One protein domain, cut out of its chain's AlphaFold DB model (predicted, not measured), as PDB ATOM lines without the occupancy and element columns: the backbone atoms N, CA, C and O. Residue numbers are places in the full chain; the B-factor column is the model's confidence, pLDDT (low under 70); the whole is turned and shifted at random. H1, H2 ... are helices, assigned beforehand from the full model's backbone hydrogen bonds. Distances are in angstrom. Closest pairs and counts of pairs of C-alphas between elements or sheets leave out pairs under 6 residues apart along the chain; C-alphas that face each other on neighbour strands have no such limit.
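This is residues 225 to 305 of the 477 residues of a protein of Exidia glandulosa HHB12029 (UniProt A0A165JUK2). One long helix, H4, is crossed by two shorter helices, H3 near its beginning, at residues 284 to 291, and H2 near its middle, at residues 290 to 294, while a long loop, residues 231 to 254, links H1 to H2; the last turns of H4, residues 296 to 305, stick out as an arm. A short helix, H1, sits off to one side of this core. The printed part has 81 residues with four named helices in the order H1, H2, H3, H4, no named strand, and is all helix. It is compact, with a radius of gyration of the C-alphas of 12.7 A, and spans 38 by 26 by 25 A.

Find C-alpha 225 at (21.157, 33.110, 18.996), where H1, residues 225 to 230, begins. After residues 231 to 254, look for C-alpha 255 at (37.767, 12.141, 14.286); from there H2 runs to residue 267, 18.6 A. H3 follows at residues 273 to 280, 10.0 A. H4, residues 284 to 305, runs 31.3 A to C-alpha 305 at (25.875, 12.972, 34.759).

H1 touches no helix. H4 and H3 touch, about perpendicular at 85 degrees; look at their closest C-alphas, Ala 277 and Cys 284, 4.9 A apart. H4 touches H2 with residues 290 to 294 alone, about perpendicular at 75 degrees, closest at C-alphas 262 and 294, 6.9 A. H2 and H3 only just touch, with 3 pairs of C-alphas within 8 A, the closest Leu 261 and Ser 280 at 7.0 A. Each O i to N i+4 pair is within hydrogen-bond range in H1, H2 and H4; in H3, 3 of 4 are.

The C-alphas farthest apart, Asp 237 and Ala 305, are 39.7 A apart. The printed part has no cut. The link from H1 to H2 is long; the other two are tight. Mean pLDDT of the printed part is 79.1; look for values under 70 at residues 225, 232, 244 to 251 and 299 to 305.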
ATOM      1  N   GLU A 225      22.358  32.336  19.322       69.44
ATOM      2  CA  GLU A 225      21.157  33.110  18.996       69.44
ATOM      3  C   GLU A 225      21.358  34.596  19.310       69.44
ATOM      4  O   GLU A 225      21.073  35.446  18.460       69.44
ATOM      5  N   GLU A 226      21.926  34.922  20.477       75.44
ATOM      6  CA  GLU A 226      22.292  36.295  20.833       75.44
ATOM      7  C   GLU A 226      23.337  36.856  19.858       75.44
ATOM      8  O   GLU A 226      23.204  37.983  19.366       75.44
ATOM      9  N   PHE A 227      24.353  36.058  19.514       74.44
ATOM     10  CA  PHE A 227      25.374  36.468  18.555       74.44
ATOM     11  C   PHE A 227      24.771  36.744  17.170       74.44
ATOM     12  O   PHE A 227      25.058  37.785  16.576       74.44
ATOM     13  N   ARG A 228      23.876  35.876  16.672       73.75
ATOM     14  CA  ARG A 228      23.130  36.107  15.420       73.75
ATOM     15  C   ARG A 228      22.290  37.379  15.458       73.75
ATOM     16  O   ARG A 228      22.193  38.073  14.451       73.75
ATOM     17  N   ALA A 229      21.683  37.698  16.599       74.25
ATOM     18  CA  ALA A 229      20.869  38.900  16.743       74.25
ATOM     19  C   ALA A 229      21.707  40.193  16.720       74.25
ATOM     20  O   ALA A 229      21.223  41.242  16.279       74.25
ATOM     21  N   ARG A 230      22.957  40.135  17.193       77.00
ATOM     22  CA  ARG A 230      23.860  41.294  17.307       77.00
ATOM     23  C   ARG A 230      24.740  41.506  16.074       77.00
ATOM     24  O   ARG A 230      25.018  42.656  15.726       77.00
ATOM     25  N   SER A 231      25.153  40.431  15.412       75.44
ATOM     26  CA  SER A 231      26.103  40.464  14.298       75.44
ATOM     27  C   SER A 231      25.391  40.627  12.955       75.44
ATOM     28  O   SER A 231      24.559  39.809  12.572       75.44
ATOM     29  N   LYS A 232      25.715  41.705  12.228       69.12
ATOM     30  CA  LYS A 232      25.096  42.051  10.930       69.12
ATOM     31  C   LYS A 232      26.014  41.849   9.724       69.12
ATOM     32  O   LYS A 232      25.537  41.908   8.595       69.12
ATOM     33  N   GLU A 233      27.307  41.653   9.956       80.12
ATOM     34  CA  GLU A 233      28.319  41.509   8.909       80.12
ATOM     35  C   GLU A 233      28.692  40.036   8.737       80.12
ATOM     36  O   GLU A 233      28.831  39.303   9.717       80.12
ATOM     37  N   THR A 234      28.829  39.591   7.487       86.69
ATOM     38  CA  THR A 234      29.247  38.227   7.150       86.69
ATOM     39  C   THR A 234      30.761  38.178   6.949       86.69
ATOM     40  O   THR A 234      31.354  39.105   6.401       86.69
ATOM     41  N   CYS A 235      31.404  37.080   7.353       85.56
ATOM     42  CA  CYS A 235      32.844  36.878   7.130       85.56
ATOM     43  C   CYS A 235      33.185  36.409   5.699       85.56
ATOM     44  O   CYS A 235      34.353  36.221   5.374       85.56
ATOM     45  N   GLY A 236      32.171  36.179   4.858       85.56
ATOM     46  CA  GLY A 236      32.297  35.669   3.494       85.56
ATOM     47  C   GLY A 236      31.010  34.997   3.012       85.56
ATOM     48  O   GLY A 236      29.996  35.007   3.717       85.56
ATOM     49  N   ASP A 237      31.066  34.394   1.826       84.31
ATOM     50  CA  ASP A 237      29.908  33.763   1.173       84.31
ATOM     51  C   ASP A 237      29.436  32.491   1.908       84.31
ATOM     52  O   ASP A 237      28.239  32.241   2.018       84.31
ATOM     53  N   GLU A 238      30.363  31.737   2.509       84.38
ATOM     54  CA  GLU A 238      30.079  30.547   3.333       84.38
ATOM     55  C   GLU A 238      29.938  30.881   4.831       84.38
ATOM     56  O   GLU A 238      30.203  30.056   5.707       84.38
ATOM     57  N   CYS A 239      29.546  32.114   5.162       86.06
ATOM     58  CA  CYS A 239      29.279  32.502   6.543       86.06
ATOM     59  C   CYS A 239      27.956  31.893   7.038       86.06
ATOM     60  O   CYS A 239      26.935  31.940   6.351       86.06
ATOM     61  N   PHE A 240      27.926  31.399   8.278       84.56
ATOM     62  CA  PHE A 240      26.709  30.868   8.913       84.56
ATOM     63  C   PHE A 240      25.592  31.912   9.139       84.56
ATOM     64  O   PHE A 240      24.475  31.545   9.518       84.56
ATOM     65  N   LEU A 241      25.906  33.202   8.958       84.38
ATOM     66  CA  LEU A 241      24.964  34.325   8.989       84.38
ATOM     67  C   LEU A 241      24.336  34.618   7.617       84.38
ATOM     68  O   LEU A 241      23.309  35.288   7.560       84.38
ATOM     69  N   ALA A 242      24.941  34.151   6.518       81.69
ATOM     70  CA  ALA A 242      24.496  34.473   5.161       81.69
ATOM     71  C   ALA A 242      23.196  33.741   4.777       81.69
ATOM     72  O   ALA A 242      22.351  34.305   4.084       81.69
ATOM     73  N   GLU A 243      23.008  32.508   5.256       74.44
ATOM     74  CA  GLU A 243      21.796  31.707   5.044       74.44
ATOM     75  C   GLU A 243      21.479  30.863   6.284       74.44
ATOM     76  O   GLU A 243      22.364  30.560   7.085       74.44
ATOM     77  N   VAL A 244      20.220  30.436   6.427       69.88
ATOM     78  CA  VAL A 244      19.827  29.475   7.466       69.88
ATOM     79  C   VAL A 244      20.427  28.113   7.125       69.88
ATOM     80  O   VAL A 244      20.086  27.504   6.111       69.88
ATOM     81  N   VAL A 245      21.329  27.643   7.981       69.50
ATOM     82  CA  VAL A 245      21.999  26.348   7.846       69.50
ATOM     83  C   VAL A 245      21.301  25.348   8.761       69.50
ATOM     84  O   VAL A 245      21.233  25.571   9.968       69.50
ATOM     85  N   GLU A 246      20.770  24.262   8.195       66.19
ATOM     86  CA  GLU A 246      20.242  23.144   8.982       66.19
ATOM     87  C   GLU A 246      21.390  22.222   9.441       66.19
ATOM     88  O   GLU A 246      22.241  21.877   8.613       66.19
ATOM     89  N   PRO A 247      21.399  21.756  10.708       61.22
ATOM     90  CA  PRO A 247      22.459  20.894  11.254       61.22
ATOM     91  C   PRO A 247      22.612  19.540  10.543       61.22
ATOM     92  O   PRO A 247      23.611  18.850  10.702       61.22
ATOM     93  N   SER A 248      21.621  19.135   9.748       60.03
ATOM     94  CA  SER A 248      21.549  17.828   9.086       60.03
ATOM     95  C   SER A 248      22.557  17.631   7.943       60.03
ATOM     96  O   SER A 248      22.696  16.517   7.431       60.03
ATOM     97  N   LYS A 249      23.265  18.685   7.516       58.09
ATOM     98  CA  LYS A 249      24.330  18.589   6.509       58.09
ATOM     99  C   LYS A 249      25.661  18.247   7.179       58.09
ATOM    100  O   LYS A 249      26.411  19.147   7.541       58.09
ATOM    101  N   ASN A 250      25.973  16.958   7.296       57.84
ATOM    102  CA  ASN A 250      27.296  16.528   7.753       57.84
ATOM    103  C   ASN A 250      28.379  16.989   6.767       57.84
ATOM    104  O   ASN A 250      28.369  16.600   5.595       57.84
ATOM    105  N   GLY A 251      29.321  17.792   7.261       64.19
ATOM    106  CA  GLY A 251      30.612  17.996   6.612       64.19
ATOM    107  C   GLY A 251      31.485  16.742   6.731       64.19
ATOM    108  O   GLY A 251      31.232  15.861   7.555       64.19
ATOM    109  N   LEU A 252      32.527  16.644   5.906       75.38
ATOM    110  CA  LEU A 252      33.549  15.601   6.035       75.38
ATOM    111  C   LEU A 252      34.526  16.013   7.147       75.38
ATOM    112  O   LEU A 252      35.560  16.623   6.873       75.38
ATOM    113  N   TRP A 253      34.171  15.719   8.396       86.31
ATOM    114  CA  TRP A 253      35.060  15.870   9.545       86.31
ATOM    115  C   TRP A 253      35.673  14.523   9.922       86.31
ATOM    116  O   TRP A 253      34.977  13.520  10.092       86.31
ATOM    117  N   THR A 254      36.992  14.496  10.058       87.62
ATOM    118  CA  THR A 254      37.713  13.370  10.652       87.62
ATOM    119  C   THR A 254      37.543  13.371  12.172       87.62
ATOM    120  O   THR A 254      37.188  14.378  12.778       87.62
ATOM    121  N   GLU A 255      37.797  12.233  12.819       84.31
ATOM    122  CA  GLU A 255      37.767  12.141  14.286       84.31
ATOM    123  C   GLU A 255      38.762  13.108  14.945       84.31
ATOM    124  O   GLU A 255      38.407  13.765  15.917       84.31
ATOM    125  N   LYS A 256      39.947  13.275  14.342       84.00
ATOM    126  CA  LYS A 256      40.967  14.228  14.792       84.00
ATOM    127  C   LYS A 256      40.480  15.677  14.714       84.00
ATOM    128  O   LYS A 256      40.535  16.381  15.708       84.00
ATOM    129  N   GLU A 257      39.947  16.106  13.568       87.88
ATOM    130  CA  GLU A 257      39.451  17.484  13.408       87.88
ATOM    131  C   GLU A 257      38.302  17.799  14.382       87.88
ATOM    132  O   GLU A 257      38.212  18.917  14.889       87.88
ATOM    133  N   ARG A 258      37.429  16.819  14.667       88.19
ATOM    134  CA  ARG A 258      36.363  16.990  15.668       88.19
ATOM    135  C   ARG A 258      36.914  17.111  17.081       88.19
ATOM    136  O   ARG A 258      36.406  17.926  17.846       88.19
ATOM    137  N   ASP A 259      37.926  16.319  17.429       86.81
ATOM    138  CA  ASP A 259      38.563  16.408  18.743       86.81
ATOM    139  C   ASP A 259      39.302  17.741  18.934       86.81
ATOM    140  O   ASP A 259      39.141  18.384  19.973       86.81
ATOM    141  N   ASP A 260      40.013  18.209  17.903       88.06
ATOM    142  CA  ASP A 260      40.689  19.509  17.892       88.06
ATOM    143  C   ASP A 260      39.674  20.654  18.090       88.06
ATOM    144  O   ASP A 260      39.868  21.525  18.940       88.06
ATOM    145  N   LEU A 261      38.543  20.630  17.369       88.88
ATOM    146  CA  LEU A 261      37.474  21.620  17.544       88.88
ATOM    147  C   LEU A 261      36.855  21.550  18.947       88.88
ATOM    148  O   LEU A 261      36.630  22.592  19.567       88.88
ATOM    149  N   ARG A 262      36.594  20.341  19.461       87.81
ATOM    150  CA  ARG A 262      36.040  20.136  20.807       87.81
ATOM    151  C   ARG A 262      36.961  20.719  21.877       87.81
ATOM    152  O   ARG A 262      36.470  21.369  22.796       87.81
ATOM    153  N   LEU A 263      38.272  20.519  21.747       87.19
ATOM    154  CA  LEU A 263      39.269  21.100  22.641       87.19
ATOM    155  C   LEU A 263      39.256  22.633  22.587       87.19
ATOM    156  O   LEU A 263      39.165  23.279  23.624       87.19
ATOM    157  N   ILE A 264      39.309  23.229  21.392       87.81
ATOM    158  CA  ILE A 264      39.339  24.694  21.245       87.81
ATOM    159  C   ILE A 264      38.076  25.326  21.841       87.81
ATOM    160  O   ILE A 264      38.164  26.323  22.550       87.81
ATOM    161  N   VAL A 265      36.902  24.738  21.592       85.81
ATOM    162  CA  VAL A 265      35.627  25.245  22.124       85.81
ATOM    163  C   VAL A 265      35.541  25.088  23.643       85.81
ATOM    164  O   VAL A 265      34.944  25.947  24.291       85.81
ATOM    165  N   SER A 266      36.128  24.039  24.233       83.50
ATOM    166  CA  SER A 266      36.117  23.892  25.694       83.50
ATOM    167  C   SER A 266      37.018  24.909  26.391       83.50
ATOM    168  O   SER A 266      36.659  25.386  27.463       83.50
ATOM    169  N   GLN A 267      38.143  25.286  25.774       83.88
ATOM    170  CA  GLN A 267      39.064  26.274  26.351       83.88
ATOM    171  C   GLN A 267      38.681  27.724  26.038       83.88
ATOM    172  O   GLN A 267      38.910  28.603  26.866       83.88
ATOM    173  N   CYS A 268      38.095  27.971  24.865       84.81
ATOM    174  CA  CYS A 268      37.736  29.302  24.370       84.81
ATOM    175  C   CYS A 268      36.276  29.322  23.869       84.81
ATOM    176  O   CYS A 268      36.024  29.468  22.663       84.81
ATOM    177  N   PRO A 269      35.282  29.136  24.760       82.88
ATOM    178  CA  PRO A 269      33.873  29.047  24.379       82.88
ATOM    179  C   PRO A 269      33.349  30.314  23.687       82.88
ATOM    180  O   PRO A 269      32.428  30.246  22.875       82.88
ATOM    181  N   GLU A 270      33.937  31.473  23.964       81.81
ATOM    182  CA  GLU A 270      33.569  32.773  23.403       81.81
ATOM    183  C   GLU A 270      33.909  32.964  21.921       81.81
ATOM    184  O   GLU A 270      33.382  33.892  21.302       81.81
ATOM    185  N   LEU A 271      34.759  32.111  21.339       86.19
ATOM    186  CA  LEU A 271      35.126  32.228  19.930       86.19
ATOM    187  C   LEU A 271      33.910  31.994  19.042       86.19
ATOM    188  O   LEU A 271      33.216  30.986  19.157       86.19
ATOM    189  N   SER A 272      33.659  32.900  18.104       86.31
ATOM    190  CA  SER A 272      32.585  32.749  17.125       86.31
ATOM    191  C   SER A 272      32.908  31.662  16.092       86.31
ATOM    192  O   SER A 272      34.067  31.348  15.828       86.31
ATOM    193  N   SER A 273      31.891  31.125  15.403       87.88
ATOM    194  CA  SER A 273      32.113  30.204  14.270       87.88
ATOM    195  C   SER A 273      32.927  30.832  13.129       87.88
ATOM    196  O   SER A 273      33.490  30.108  12.316       87.88
ATOM    197  N   CYS A 274      32.998  32.166  13.046       87.25
ATOM    198  CA  CYS A 274      33.871  32.871  12.105       87.25
ATOM    199  C   CYS A 274      35.343  32.769  12.519       87.25
ATOM    200  O   CYS A 274      36.196  32.536  11.672       87.25
ATOM    201  N   GLU A 275      35.642  32.927  13.808       88.50
ATOM    202  CA  GLU A 275      37.007  32.843  14.340       88.50
ATOM    203  C   GLU A 275      37.497  31.395  14.371       88.50
ATOM    204  O   GLU A 275      38.605  31.106  13.927       88.50
ATOM    205  N   LEU A 276      36.635  30.462  14.781       89.19
ATOM    206  CA  LEU A 276      36.934  29.030  14.768       89.19
ATOM    207  C   LEU A 276      37.220  28.504  13.352       89.19
ATOM    208  O   LEU A 276      38.038  27.604  13.192       89.19
ATOM    209  N   ALA A 277      36.602  29.079  12.313       89.25
ATOM    210  CA  ALA A 277      36.889  28.744  10.913       89.25
ATOM    211  C   ALA A 277      38.330  29.056  10.505       89.25
ATOM    212  O   ALA A 277      38.947  28.279   9.782       89.25
ATOM    213  N   VAL A 278      38.883  30.160  11.013       86.25
ATOM    214  CA  VAL A 278      40.281  30.536  10.763       86.25
ATOM    215  C   VAL A 278      41.235  29.536  11.417       86.25
ATOM    216  O   VAL A 278      42.261  29.206  10.835       86.25
ATOM    217  N   VAL A 279      40.890  29.038  12.608       84.81
ATOM    218  CA  VAL A 279      41.739  28.110  13.373       84.81
ATOM    219  C   VAL A 279      41.638  26.666  12.861       84.81
ATOM    220  O   VAL A 279      42.621  25.935  12.909       84.81
ATOM    221  N   SER A 280      40.471  26.251  12.362       84.25
ATOM    222  CA  SER A 280      40.202  24.866  11.936       84.25
ATOM    223  C   SER A 280      40.435  24.589  10.446       84.25
ATOM    224  O   SER A 280      40.287  23.446  10.026       84.25
ATOM    225  N   ASP A 281      40.780  25.605   9.646       83.44
ATOM    226  CA  ASP A 281      40.906  25.513   8.177       83.44
ATOM    227  C   ASP A 281      39.655  24.909   7.494       83.44
ATOM    228  O   ASP A 281      39.715  24.171   6.510       83.44
ATOM    229  N   LYS A 282      38.476  25.217   8.052       88.81
ATOM    230  CA  LYS A 282      37.155  24.805   7.554       88.81
ATOM    231  C   LYS A 282      36.314  26.033   7.246       88.81
ATOM    232  O   LYS A 282      36.559  27.126   7.759       88.81
ATOM    233  N   SER A 283      35.275  25.876   6.429       89.94
ATOM    234  CA  SER A 283      34.363  26.994   6.195       89.94
ATOM    235  C   SER A 283      33.576  27.337   7.463       89.94
ATOM    236  O   SER A 283      33.200  26.473   8.256       89.94
ATOM    237  N   CYS A 284      33.261  28.620   7.634       89.06
ATOM    238  CA  CYS A 284      32.494  29.116   8.774       89.06
ATOM    239  C   CYS A 284      31.155  28.383   8.974       89.06
ATOM    240  O   CYS A 284      30.752  28.093  10.102       89.06
ATOM    241  N   ARG A 285      30.489  28.032   7.874       87.69
ATOM    242  CA  ARG A 285      29.269  27.226   7.861       87.69
ATOM    243  C   ARG A 285      29.481  25.799   8.376       87.69
ATOM    244  O   ARG A 285      28.655  25.332   9.156       87.69
ATOM    245  N   GLU A 286      30.547  25.117   7.966       87.94
ATOM    246  CA  GLU A 286      30.852  23.755   8.434       87.94
ATOM    247  C   GLU A 286      31.163  23.732   9.929       87.94
ATOM    248  O   GLU A 286      30.643  22.883  10.650       87.94
ATOM    249  N   VAL A 287      31.947  24.701  10.404       89.19
ATOM    250  CA  VAL A 287      32.289  24.840  11.826       89.19
ATOM    251  C   VAL A 287      31.062  25.144  12.675       89.19
ATOM    252  O   VAL A 287      30.926  24.616  13.773       89.19
ATOM    253  N   TYR A 288      30.145  25.976  12.174       87.19
ATOM    254  CA  TYR A 288      28.882  26.249  12.857       87.19
ATOM    255  C   TYR A 288      28.053  24.972  13.060       87.19
ATOM    256  O   TYR A 288      27.573  24.741  14.165       87.19
ATOM    257  N   VAL A 289      27.902  24.143  12.020       86.12
ATOM    258  CA  VAL A 289      27.142  22.884  12.118       86.12
ATOM    259  C   VAL A 289      27.812  21.917  13.089       86.12
ATOM    260  O   VAL A 289      27.140  21.378  13.964       86.12
ATOM    261  N   GLU A 290      29.128  21.737  12.976       86.75
ATOM    262  CA  GLU A 290      29.861  20.799  13.829       86.75
ATOM    263  C   GLU A 290      29.848  21.227  15.300       86.75
ATOM    264  O   GLU A 290      29.629  20.406  16.188       86.75
ATOM    265  N   ARG A 291      29.979  22.530  15.574       86.31
ATOM    266  CA  ARG A 291      29.839  23.072  16.928       86.31
ATOM    267  C   ARG A 291      28.475  22.748  17.540       86.31
ATOM    268  O   ARG A 291      28.425  22.388  18.710       86.31
ATOM    269  N   GLN A 292      27.386  22.861  16.774       82.50
ATOM    270  CA  GLN A 292      26.052  22.516  17.279       82.50
ATOM    271  C   GLN A 292      25.940  21.027  17.629       82.50
ATOM    272  O   GLN A 292      25.408  20.709  18.688       82.50
ATOM    273  N   HIS A 293      26.500  20.131  16.807       83.12
ATOM    274  CA  HIS A 293      26.546  18.696  17.127       83.12
ATOM    275  C   HIS A 293      27.327  18.418  18.416       83.12
ATOM    276  O   HIS A 293      26.854  17.669  19.265       83.12
ATOM    277  N   LEU A 294      28.483  19.064  18.607       81.12
ATOM    278  CA  LEU A 294      29.282  18.930  19.832       81.12
ATOM    279  C   LEU A 294      28.545  19.454  21.080       81.12
ATOM    280  O   LEU A 294      28.631  18.857  22.157       81.12
ATOM    281  N   GLU A 295      27.813  20.564  20.956       78.12
ATOM    282  CA  GLU A 295      26.991  21.127  22.037       78.12
ATOM    283  C   GLU A 295      25.791  20.229  22.389       78.12
ATOM    284  O   GLU A 295      25.440  20.094  23.563       78.12
ATOM    285  N   ASP A 296      25.178  19.579  21.398       77.44
ATOM    286  CA  ASP A 296      24.079  18.636  21.617       77.44
ATOM    287  C   ASP A 296      24.582  17.329  22.269       77.44
ATOM    288  O   ASP A 296      23.988  16.862  23.243       77.44
ATOM    289  N   GLU A 297      25.727  16.788  21.828       74.44
ATOM    290  CA  GLU A 297      26.386  15.624  22.453       74.44
ATOM    291  C   GLU A 297      26.741  15.886  23.928       74.44
ATOM    292  O   GLU A 297      26.497  15.052  24.805       74.44
ATOM    293  N   THR A 298      27.301  17.059  24.234       70.06
ATOM    294  CA  THR A 298      27.667  17.432  25.613       70.06
ATOM    295  C   THR A 298      26.441  17.652  26.504       70.06
ATOM    296  O   THR A 298      26.476  17.297  27.687       70.06
ATOM    297  N   ALA A 299      25.328  18.154  25.958       66.38
ATOM    298  CA  ALA A 299      24.061  18.268  26.678       66.38
ATOM    299  C   ALA A 299      23.459  16.894  27.042       66.38
ATOM    300  O   ALA A 299      22.935  16.732  28.149       66.38
ATOM    301  N   GLU A 300      23.571  15.892  26.164       61.28
ATOM    302  CA  GLU A 300      23.134  14.516  26.450       61.28
ATOM    303  C   GLU A 300      23.964  13.867  27.572       61.28
ATOM    304  O   GLU A 300      23.407  13.272  28.501       61.28
ATOM    305  N   VAL A 301      25.289  14.042  27.540       61.25
ATOM    306  CA  VAL A 301      26.211  13.511  28.560       61.25
ATOM    307  C   VAL A 301      26.025  14.216  29.910       61.25
ATOM    308  O   VAL A 301      25.967  13.556  30.951       61.25
ATOM    309  N   SER A 302      25.850  15.542  29.916       58.44
ATOM    310  CA  SER A 302      25.566  16.325  31.130       58.44
ATOM    311  C   SER A 302      24.212  15.957  31.752       58.44
ATOM    312  O   SER A 302      24.100  15.829  32.973       58.44
ATOM    313  N   GLY A 303      23.193  15.674  30.929       54.28
ATOM    314  CA  GLY A 303      21.894  15.170  31.385       54.28
ATOM    315  C   GLY A 303      21.972  13.801  32.076       54.28
ATOM    316  O   GLY A 303      21.225  13.549  33.023       54.28
ATOM    317  N   MET A 304      22.905  12.938  31.660       46.91
ATOM    318  CA  MET A 304      23.190  11.655  32.319       46.91
ATOM    319  C   MET A 304      24.026  11.814  33.598       46.91
ATOM    320  O   MET A 304      23.727  11.175  34.607       46.91
ATOM    321  N   ALA A 305      25.037  12.689  33.592       46.25
ATOM    322  CA  ALA A 305      25.875  12.972  34.759       46.25
ATOM    323  C   ALA A 305      25.088  13.675  35.879       46.25
ATOM    324  O   ALA A 305      25.205  13.310  37.047       46.25
TER     325      ALA A 305